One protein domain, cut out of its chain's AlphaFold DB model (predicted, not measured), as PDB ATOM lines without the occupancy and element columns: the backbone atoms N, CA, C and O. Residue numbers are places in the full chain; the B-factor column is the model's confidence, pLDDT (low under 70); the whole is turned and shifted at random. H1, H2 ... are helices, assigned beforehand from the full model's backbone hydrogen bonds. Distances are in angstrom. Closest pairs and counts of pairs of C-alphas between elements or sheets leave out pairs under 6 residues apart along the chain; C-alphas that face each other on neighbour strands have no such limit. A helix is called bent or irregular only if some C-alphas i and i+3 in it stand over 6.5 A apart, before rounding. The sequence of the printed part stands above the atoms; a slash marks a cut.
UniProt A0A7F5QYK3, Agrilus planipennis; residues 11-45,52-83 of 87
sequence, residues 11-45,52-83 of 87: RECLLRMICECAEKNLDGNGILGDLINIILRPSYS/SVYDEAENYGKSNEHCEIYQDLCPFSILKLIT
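Overview. This is residues 11 to 45 and 52 to 83 of the 87 residues of a protein of Agrilus planipennis (UniProt A0A7F5QYK3). One helix, H1, runs through the middle, and the other four helices are set around it: H3 packs side by side along it, short H5 is on the side away from H3, and short H4 covers a further side. H2 is offset on the side away from H4 and meets H1 at only a few residues, a looser join than that of H3. The 67 printed residues include five named helices, H1, H2, H3, H4 and H5 in that order along the chain, and no named strand; the class is all helix, with 45 of the 67 residues in the helices. The whole is compact, with a radius of gyration of the C-alphas of 10.9 A, and rounded, with spans of 30 by 25 by 21 A.

Along the chain. H1 is residues 11 to 23, from C-alpha 11 at (28.235, 12.076, -51.577) to C-alpha 23 at (25.109, 29.709, -47.477), 18.4 A. H2, residues 27 to 39, measures 14.1 A and is irregular: C-alphas 28 and 31 are 9.2 A apart, against about 5 A in a regular helix. After the cut, H3 is residues 53 to 62, 14.3 A long. H4 is residues 67 to 70. H5 is residues 78 to 82, ending with C-alpha 82 at (31.367, 20.673, -35.714).

Arrangement. H1 is the hub and touches the other four helices. H1 and H3 touch with 25 pairs of C-alphas within 8 A, at a shallow tilt of 29 degrees, the same way; their closest C-alphas are those of Glu 23 and Gly 61, 4.1 A. H1 touches H4, closest at the C-alphas of Arg 16 and Tyr 70, 5.4 A. H1 touches H5, closest at the C-alphas of Met 17 and Leu 79, 6.3 A. H1 and H2 only just touch, with 3 pairs of C-alphas within 8 A, through residues 21 to 22 of H1 and 36 to 37 of H2 alone; the closest C-alphas are those of Cys 21 and Asn 37, 6.4 A. These two run opposite ways at a steep tilt of 49 degrees, though the line of H2 is a rough one. H3 and H4 are close but not clearly touching, with the C-alphas of Gly 61 and Cys 67 closest at 6.4 A. H2 and H5 are near each other, with 6 pairs of C-alphas within 10 A. H2 is apart from H3 and H4, and H5 is apart from H3 and H4. In H1, H3 and H5 every O i to N i+4 pair is within hydrogen-bond range; in H2, 7 of 9 are, and H4 is too short for such a pair.

Size, cuts and confidence. The two C-alphas farthest apart are those of Ile 31 and Asp 72, 30.7 A. Residues 46 to 51 are not printed, and C-alphas 45 and 52 are 12.0 A apart across this cut, which falls in the link from H2 to H3. Of the links printed whole, H1 to H2 and H3 to H4 are tight, and H4 to H5 is short. The mean pLDDT of the printed part is 87.9; residues 64 to 65 are under 70.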
ATOM      1  N   ARG A  11      28.230  11.119 -50.471       91.12
ATOM      2  CA  ARG A  11      28.235  12.076 -51.577       91.12
ATOM      3  C   ARG A  11      27.156  13.139 -51.388       91.12
ATOM      4  O   ARG A  11      27.438  14.322 -51.512       91.12
ATOM      5  N   GLU A  12      25.942  12.733 -51.055       91.00
ATOM      6  CA  GLU A  12      24.793  13.613 -50.850       91.00
ATOM      7  C   GLU A  12      25.001  14.492 -49.612       91.00
ATOM      8  O   GLU A  12      24.743  15.692 -49.644       91.00
ATOM      9  N   CYS A  13      25.574  13.922 -48.550       91.44
ATOM     10  CA  CYS A  13      25.992  14.674 -47.373       91.44
ATOM     11  C   CYS A  13      27.121  15.660 -47.661       91.44
ATOM     12  O   CYS A  13      27.118  16.762 -47.118       91.44
ATOM     13  N   LEU A  14      28.076  15.300 -48.521       92.81
ATOM     14  CA  LEU A  14      29.117  16.224 -48.961       92.81
ATOM     15  C   LEU A  14      28.528  17.395 -49.753       92.81
ATOM     16  O   LEU A  14      28.886  18.538 -49.486       92.81
ATOM     17  N   LEU A  15      27.592  17.134 -50.669       94.12
ATOM     18  CA  LEU A  15      26.887  18.187 -51.408       94.12
ATOM     19  C   LEU A  15      26.108  19.111 -50.462       94.12
ATOM     20  O   LEU A  15      26.212  20.332 -50.584       94.12
ATOM     21  N   ARG A  16      25.417  18.544 -49.462       93.38
ATOM     22  CA  ARG A  16      24.750  19.316 -48.405       93.38
ATOM     23  C   ARG A  16      25.729  20.213 -47.648       93.38
ATOM     24  O   ARG A  16      25.446  21.392 -47.475       93.38
ATOM     25  N   MET A  17      26.880  19.680 -47.231       92.81
ATOM     26  CA  MET A  17      27.908  20.454 -46.524       92.81
ATOM     27  C   MET A  17      28.472  21.590 -47.380       92.81
ATOM     28  O   MET A  17      28.630  22.699 -46.885       92.81
ATOM     29  N   ILE A  18      28.770  21.341 -48.657       94.31
ATOM     30  CA  ILE A  18      29.266  22.379 -49.572       94.31
ATOM     31  C   ILE A  18      28.232  23.504 -49.700       94.31
ATOM     32  O   ILE A  18      28.584  24.676 -49.573       94.31
ATOM     33  N   CYS A  19      26.957  23.148 -49.876       94.38
ATOM     34  CA  CYS A  19      25.863  24.113 -49.927       94.38
ATOM     35  C   CYS A  19      25.759  24.925 -48.628       94.38
ATOM     36  O   CYS A  19      25.835  26.150 -48.656       94.38
ATOM     37  N   GLU A  20      25.650  24.257 -47.477       92.50
ATOM     38  CA  GLU A  20      25.484  24.905 -46.170       92.50
ATOM     39  C   GLU A  20      26.688  25.803 -45.805       92.50
ATOM     40  O   GLU A  20      26.510  26.880 -45.238       92.50
ATOM     41  N   CYS A  21      27.913  25.411 -46.178       92.50
ATOM     42  CA  CYS A  21      29.127  26.223 -45.999       92.50
ATOM     43  C   CYS A  21      29.170  27.451 -46.928       92.50
ATOM     44  O   CYS A  21      29.811  28.465 -46.629       92.50
ATOM     45  N   ALA A  22      28.539  27.358 -48.098       92.62
ATOM     46  CA  ALA A  22      28.422  28.466 -49.034       92.62
ATOM     47  C   ALA A  22      27.296  29.439 -48.643       92.62
ATOM     48  O   ALA A  22      27.450  30.641 -48.848       92.62
ATOM     49  N   GLU A  23      26.219  28.927 -48.039       90.75
ATOM     50  CA  GLU A  23      25.109  29.709 -47.477       90.75
ATOM     51  C   GLU A  23      25.550  30.516 -46.245       90.75
ATOM     52  O   GLU A  23      25.226  31.697 -46.111       90.75
ATOM     53  N   LYS A  24      26.329  29.904 -45.342       81.81
ATOM     54  CA  LYS A  24      26.773  30.531 -44.090       81.81
ATOM     55  C   LYS A  24      28.292  30.611 -44.037       81.81
ATOM     56  O   LYS A  24      28.966  29.595 -43.899       81.81
ATOM     57  N   ASN A  25      28.838  31.827 -44.069       72.88
ATOM     58  CA  ASN A  25      30.253  32.024 -43.745       72.88
ATOM     59  C   ASN A  25      30.505  31.607 -42.287       72.88
ATOM     60  O   ASN A  25      29.834  32.080 -41.368       72.88
ATOM     61  N   LEU A  26      31.477  30.718 -42.074       82.19
ATOM     62  CA  LEU A  26      31.786  30.138 -40.762       82.19
ATOM     63  C   LEU A  26      32.700  31.013 -39.882       82.19
ATOM     64  O   LEU A  26      33.335  30.487 -38.968       82.19
ATOM     65  N   ASP A  27      32.731  32.327 -40.111       73.19
ATOM     66  CA  ASP A  27      33.698  33.289 -39.550       73.19
ATOM     67  C   ASP A  27      33.710  33.348 -38.002       73.19
ATOM     68  O   ASP A  27      34.670  33.808 -37.390       73.19
ATOM     69  N   GLY A  28      32.666  32.831 -37.340       79.12
ATOM     70  CA  GLY A  28      32.577  32.703 -35.878       79.12
ATOM     71  C   GLY A  28      33.252  31.462 -35.272       79.12
ATOM     72  O   GLY A  28      33.291  31.335 -34.052       79.12
ATOM     73  N   ASN A  29      33.789  30.547 -36.086       83.44
ATOM     74  CA  ASN A  29      34.376  29.277 -35.624       83.44
ATOM     75  C   ASN A  29      35.914  29.308 -35.527       83.44
ATOM     76  O   ASN A  29      36.559  28.261 -35.408       83.44
ATOM     77  N   GLY A  30      36.521  30.497 -35.609       88.12
ATOM     78  CA  GLY A  30      37.974  30.670 -35.624       88.12
ATOM     79  C   GLY A  30      38.645  29.894 -36.764       88.12
ATOM     80  O   GLY A  30      38.050  29.673 -37.815       88.12
ATOM     81  N   ILE A  31      39.870  29.410 -36.527       91.56
ATOM     82  CA  ILE A  31      40.671  28.719 -37.554       91.56
ATOM     83  C   ILE A  31      39.991  27.467 -38.125       91.56
ATOM     84  O   ILE A  31      40.239  27.091 -39.267       91.56
ATOM     85  N   LEU A  32      39.132  26.811 -37.338       89.69
ATOM     86  CA  LEU A  32      38.364  25.668 -37.817       89.69
ATOM     87  C   LEU A  32      37.332  26.114 -38.860       89.69
ATOM     88  O   LEU A  32      37.207  25.468 -39.896       89.69
ATOM     89  N   GLY A  33      36.649  27.237 -38.623       89.12
ATOM     90  CA  GLY A  33      35.746  27.855 -39.596       89.12
ATOM     91  C   GLY A  33      36.461  28.246 -40.879       89.12
ATOM     92  O   GLY A  33      35.995  27.902 -41.963       89.12
ATOM     93  N   ASP A  34      37.625  28.882 -40.751       89.56
ATOM     94  CA  ASP A  34      38.461  29.259 -41.895       89.56
ATOM     95  C   ASP A  34      38.871  28.033 -42.719       89.56
ATOM     96  O   ASP A  34      38.746  28.028 -43.943       89.56
ATOM     97  N   LEU A  35      39.314  26.959 -42.058       91.81
ATOM     98  CA  LEU A  35      39.723  25.732 -42.736       91.81
ATOM     99  C   LEU A  35      38.549  25.050 -43.446       91.81
ATOM    100  O   LEU A  35      38.700  24.598 -44.580       91.81
ATOM    101  N   ILE A  36      37.381  24.986 -42.805       92.31
ATOM    102  CA  ILE A  36      36.177  24.399 -43.401       92.31
ATOM    103  C   ILE A  36      35.722  25.225 -44.611       92.31
ATOM    104  O   ILE A  36      35.488  24.645 -45.671       92.31
ATOM    105  N   ASN A  37      35.681  26.558 -44.486       90.88
ATOM    106  CA  ASN A  37      35.415  27.471 -45.602       90.88
ATOM    107  C   ASN A  37      36.370  27.200 -46.773       90.88
ATOM    108  O   ASN A  37      35.946  27.233 -47.924       90.88
ATOM    109  N   ILE A  38      37.649  26.925 -46.496       92.06
ATOM    110  CA  ILE A  38      38.635  26.647 -47.540       92.06
ATOM    111  C   ILE A  38      38.389  25.294 -48.214       92.06
ATOM    112  O   ILE A  38      38.375  25.206 -49.439       92.06
ATOM    113  N   ILE A  39      38.208  24.236 -47.422       92.75
ATOM    114  CA  ILE A  39      38.100  22.859 -47.924       92.75
ATOM    115  C   ILE A  39      36.783  22.632 -48.679       92.75
ATOM    116  O   ILE A  39      36.764  21.896 -49.662       92.75
ATOM    117  N   LEU A  40      35.685  23.247 -48.231       93.56
ATOM    118  CA  LEU A  40      34.341  22.999 -48.763       93.56
ATOM    119  C   LEU A  40      33.897  23.994 -49.844       93.56
ATOM    120  O   LEU A  40      32.728  23.986 -50.221       93.56
ATOM    121  N   ARG A  41      34.801  24.834 -50.364       92.56
ATOM    122  CA  ARG A  41      34.513  25.766 -51.465       92.56
ATOM    123  C   ARG A  41      35.247  25.354 -52.739       92.56
ATOM    124  O   ARG A  41      36.397  25.758 -52.931       92.56
ATOM    125  N   PRO A  42      34.590  24.593 -53.636       93.12
ATOM    126  CA  PRO A  42      35.123  24.252 -54.956       93.12
ATOM    127  C   PRO A  42      35.720  25.450 -55.704       93.12
ATOM    128  O   PRO A  42      36.768  25.321 -56.334       93.12
ATOM    129  N   SER A  43      35.141  26.643 -55.553       91.88
ATOM    130  CA  SER A  43      35.621  27.881 -56.172       91.88
ATOM    131  C   SER A  43      37.027  28.334 -55.758       91.88
ATOM    132  O   SER A  43      37.600  29.183 -56.442       91.88
ATOM    133  N   TYR A  44      37.602  27.791 -54.681       92.12
ATOM    134  CA  TYR A  44      38.999  28.033 -54.293       92.12
ATOM    135  C   TYR A  44      39.993  27.099 -54.985       92.12
ATOM    136  O   TYR A  44      41.201  27.334 -54.934       92.12
ATOM    137  N   SER A  45      39.501  26.050 -55.640       87.38
ATOM    138  CA  SER A  45      40.307  25.179 -56.484       87.38
ATOM    139  C   SER A  45      40.420  25.733 -57.910       87.38
ATOM    140  O   SER A  45      39.704  26.653 -58.315       87.38
ATOM    141  N   SER A  52      30.892  21.209 -62.260       89.56
ATOM    142  CA  SER A  52      30.682  19.985 -61.488       89.56
ATOM    143  C   SER A  52      29.439  20.105 -60.600       89.56
ATOM    144  O   SER A  52      29.007  21.200 -60.244       89.56
ATOM    145  N   VAL A  53      28.904  18.966 -60.152       92.00
ATOM    146  CA  VAL A  53      27.837  18.933 -59.129       92.00
ATOM    147  C   VAL A  53      28.243  19.625 -57.820       92.00
ATOM    148  O   VAL A  53      27.388  20.060 -57.058       92.00
ATOM    149  N   TYR A  54      29.548  19.723 -57.546       93.69
ATOM    150  CA  TYR A  54      30.072  20.401 -56.366       93.69
ATOM    151  C   TYR A  54      30.056  21.922 -56.556       93.69
ATOM    152  O   TYR A  54      29.664  22.639 -55.638       93.69
ATOM    153  N   ASP A  55      30.399  22.408 -57.755       93.50
ATOM    154  CA  ASP A  55      30.269  23.829 -58.110       93.50
ATOM    155  C   ASP A  55      28.804  24.272 -58.064       93.50
ATOM    156  O   ASP A  55      28.490  25.358 -57.582       93.50
ATOM    157  N   GLU A  56      27.894  23.420 -58.541       92.25
ATOM    158  CA  GLU A  56      26.450  23.648 -58.451       92.25
ATOM    159  C   GLU A  56      25.990  23.747 -56.995       92.25
ATOM    160  O   GLU A  56      25.292  24.700 -56.653       92.25
ATOM    161  N   ALA A  57      26.430  22.833 -56.122       93.81
ATOM    162  CA  ALA A  57      26.104  22.881 -54.698       93.81
ATOM    163  C   ALA A  57      26.612  24.166 -54.021       93.81
ATOM    164  O   ALA A  57      25.880  24.786 -53.250       93.81
ATOM    165  N   GLU A  58      27.834  24.604 -54.336       94.19
ATOM    166  CA  GLU A  58      28.383  25.853 -53.801       94.19
ATOM    167  C   GLU A  58      27.606  27.079 -54.309       94.19
ATOM    168  O   GLU A  58      27.299  27.993 -53.543       94.19
ATOM    169  N   ASN A  59      27.269  27.108 -55.601       92.38
ATOM    170  CA  ASN A  59      26.487  28.193 -56.191       92.38
ATOM    171  C   ASN A  59      25.068  28.253 -55.613       92.38
ATOM    172  O   ASN A  59      24.556  29.353 -55.400       92.38
ATOM    173  N   TYR A  60      24.463  27.100 -55.321       92.69
ATOM    174  CA  TYR A  60      23.158  27.001 -54.671       92.69
ATOM    175  C   TYR A  60      23.171  27.703 -53.306       92.69
ATOM    176  O   TYR A  60      22.402  28.637 -53.081       92.69
ATOM    177  N   GLY A  61      24.144  27.363 -52.450       92.94
ATOM    178  CA  GLY A  61      24.311  28.019 -51.150       92.94
ATOM    179  C   GLY A  61      24.594  29.524 -51.263       92.94
ATOM    180  O   GLY A  61      23.983  30.322 -50.555       92.94
ATOM    181  N   LYS A  62      25.437  29.957 -52.217       91.94
ATOM    182  CA  LYS A  62      25.708  31.393 -52.470       91.94
ATOM    183  C   LYS A  62      24.476  32.187 -52.908       91.94
ATOM    184  O   LYS A  62      24.453  33.407 -52.744       91.94
ATOM    185  N   SER A  63      23.489  31.522 -53.496       89.31
ATOM    186  CA  SER A  63      22.295  32.163 -54.054       89.31
ATOM    187  C   SER A  63      21.213  32.424 -52.996       89.31
ATOM    188  O   SER A  63      20.160  32.952 -53.342       89.31
ATOM    189  N   ASN A  64      21.484  32.133 -51.711       67.12
ATOM    190  CA  ASN A  64      20.516  32.150 -50.602       67.12
ATOM    191  C   ASN A  64      19.328  31.199 -50.829       67.12
ATOM    192  O   ASN A  64      18.204  31.485 -50.413       67.12
ATOM    193  N   GLU A  65      19.567  30.076 -51.508       64.50
ATOM    194  CA  GLU A  65      18.558  29.043 -51.702       64.50
ATOM    195  C   GLU A  65      18.752  27.931 -50.669       64.50
ATOM    196  O   GLU A  65      19.810  27.312 -50.576       64.50
ATOM    197  N   HIS A  66      17.693  27.717 -49.893       78.88
ATOM    198  CA  HIS A  66      17.520  26.697 -48.868       78.88
ATOM    199  C   HIS A  66      18.185  25.347 -49.234       78.88
ATOM    200  O   HIS A  66      17.627  24.551 -49.998       78.88
ATOM    201  N   CYS A  67      19.361  25.055 -48.649       90.69
ATOM    202  CA  CYS A  67      20.098  23.781 -48.778       90.69
ATOM    203  C   CYS A  67      19.301  22.539 -48.306       90.69
ATOM    204  O   CYS A  67      19.768  21.401 -48.400       90.69
ATOM    205  N   GLU A  68      18.078  22.756 -47.824       86.19
ATOM    206  CA  GLU A  68      16.979  21.834 -47.567       86.19
ATOM    207  C   GLU A  68      16.781  20.803 -48.682       86.19
ATOM    208  O   GLU A  68      16.427  19.667 -48.380       86.19
ATOM    209  N   ILE A  69      17.076  21.139 -49.945       86.12
ATOM    210  CA  ILE A  69      16.978  20.191 -51.071       86.12
ATOM    211  C   ILE A  69      17.832  18.928 -50.879       86.12
ATOM    212  O   ILE A  69      17.547  17.886 -51.466       86.12
ATOM    213  N   TYR A  70      18.871  19.004 -50.043       88.69
ATOM    214  CA  TYR A  70      19.732  17.873 -49.723       88.69
ATOM    215  C   TYR A  70      19.294  17.115 -48.456       88.69
ATOM    216  O   TYR A  70      19.894  16.088 -48.142       88.69
ATOM    217  N   GLN A  71      18.272  17.574 -47.717       84.31
ATOM    218  CA  GLN A  71      17.845  16.970 -46.442       84.31
ATOM    219  C   GLN A  71      17.237  15.578 -46.605       84.31
ATOM    220  O   GLN A  71      17.528  14.699 -45.795       84.31
ATOM    221  N   ASP A  72      16.445  15.361 -47.657       83.31
ATOM    222  CA  ASP A  72      15.810  14.061 -47.917       83.31
ATOM    223  C   ASP A  72      16.844  12.962 -48.190       83.31
ATOM    224  O   ASP A  72      16.624  11.789 -47.887       83.31
ATOM    225  N   LEU A  73      17.995  13.353 -48.746       83.56
ATOM    226  CA  LEU A  73      19.102  12.454 -49.043       83.56
ATOM    227  C   LEU A  73      20.079  12.357 -47.873       83.56
ATOM    228  O   LEU A  73      20.566  11.276 -47.579       83.56
ATOM    229  N   CYS A  74      20.351  13.460 -47.180       88.44
ATOM    230  CA  CYS A  74      21.227  13.501 -46.020       88.44
ATOM    231  C   CYS A  74      20.546  14.274 -44.883       88.44
ATOM    232  O   CYS A  74      20.636  15.500 -44.866       88.44
ATOM    233  N   PRO A  75      19.885  13.611 -43.917       84.44
ATOM    234  CA  PRO A  75      19.053  14.293 -42.919       84.44
ATOM    235  C   PRO A  75      19.846  15.044 -41.840       84.44
ATOM    236  O   PRO A  75      19.348  16.010 -41.261       84.44
ATOM    237  N   PHE A  76      21.101  14.673 -41.598       82.81
ATOM    238  CA  PHE A  76      21.990  15.334 -40.639       82.81
ATOM    239  C   PHE A  76      22.920  16.315 -41.362       82.81
ATOM    240  O   PHE A  76      23.499  16.007 -42.400       82.81
ATOM    241  N   SER A  77      23.091  17.502 -40.784       83.69
ATOM    242  CA  SER A  77      24.149  18.425 -41.194       83.69
ATOM    243  C   SER A  77      25.400  18.111 -40.385       83.69
ATOM    244  O   SER A  77      25.412  18.279 -39.167       83.69
ATOM    245  N   ILE A  78      26.459  17.658 -41.055       84.00
ATOM    246  CA  ILE A  78      27.763  17.446 -40.413       84.00
ATOM    247  C   ILE A  78      28.346  18.785 -39.947       84.00
ATOM    248  O   ILE A  78      28.978  18.832 -38.896       84.00
ATOM    249  N   LEU A  79      28.089  19.876 -40.677       85.88
ATOM    250  CA  LEU A  79      28.542  21.209 -40.287       85.88
ATOM    251  C   LEU A  79      27.982  21.616 -38.926       85.88
ATOM    252  O   LEU A  79      28.756  22.014 -38.064       85.88
ATOM    253  N   LYS A  80      26.686  21.395 -38.680       82.69
ATOM    254  CA  LYS A  80      26.071  21.665 -37.369       82.69
ATOM    255  C   LYS A  80      26.677  20.864 -36.211       82.69
ATOM    256  O   LYS A  80      26.594  21.290 -35.068       82.69
ATOM    257  N   LEU A  81      27.296  19.712 -36.477       80.62
ATOM    258  CA  LEU A  81      27.950  18.914 -35.432       80.62
ATOM    259  C   LEU A  81      29.318  19.469 -35.019       80.62
ATOM    260  O   LEU A  81      29.795  19.150 -33.932       80.62
ATOM    261  N   ILE A  82      29.973  20.240 -35.893       78.81
ATOM    262  CA  ILE A  82      31.367  20.673 -35.714       78.81
ATOM    263  C   ILE A  82      31.522  22.189 -35.589       78.81
ATOM    264  O   ILE A  82      32.572  22.649 -35.142       78.81
ATOM    265  N   THR A  83      30.504  22.965 -35.966       78.31
ATOM    266  CA  THR A  83      30.486  24.420 -35.821       78.31
ATOM    267  C   THR A  83      29.649  24.826 -34.614       78.31
ATOM    268  O   THR A  83      28.645  24.205 -34.279       78.31
TER     269      THR A  83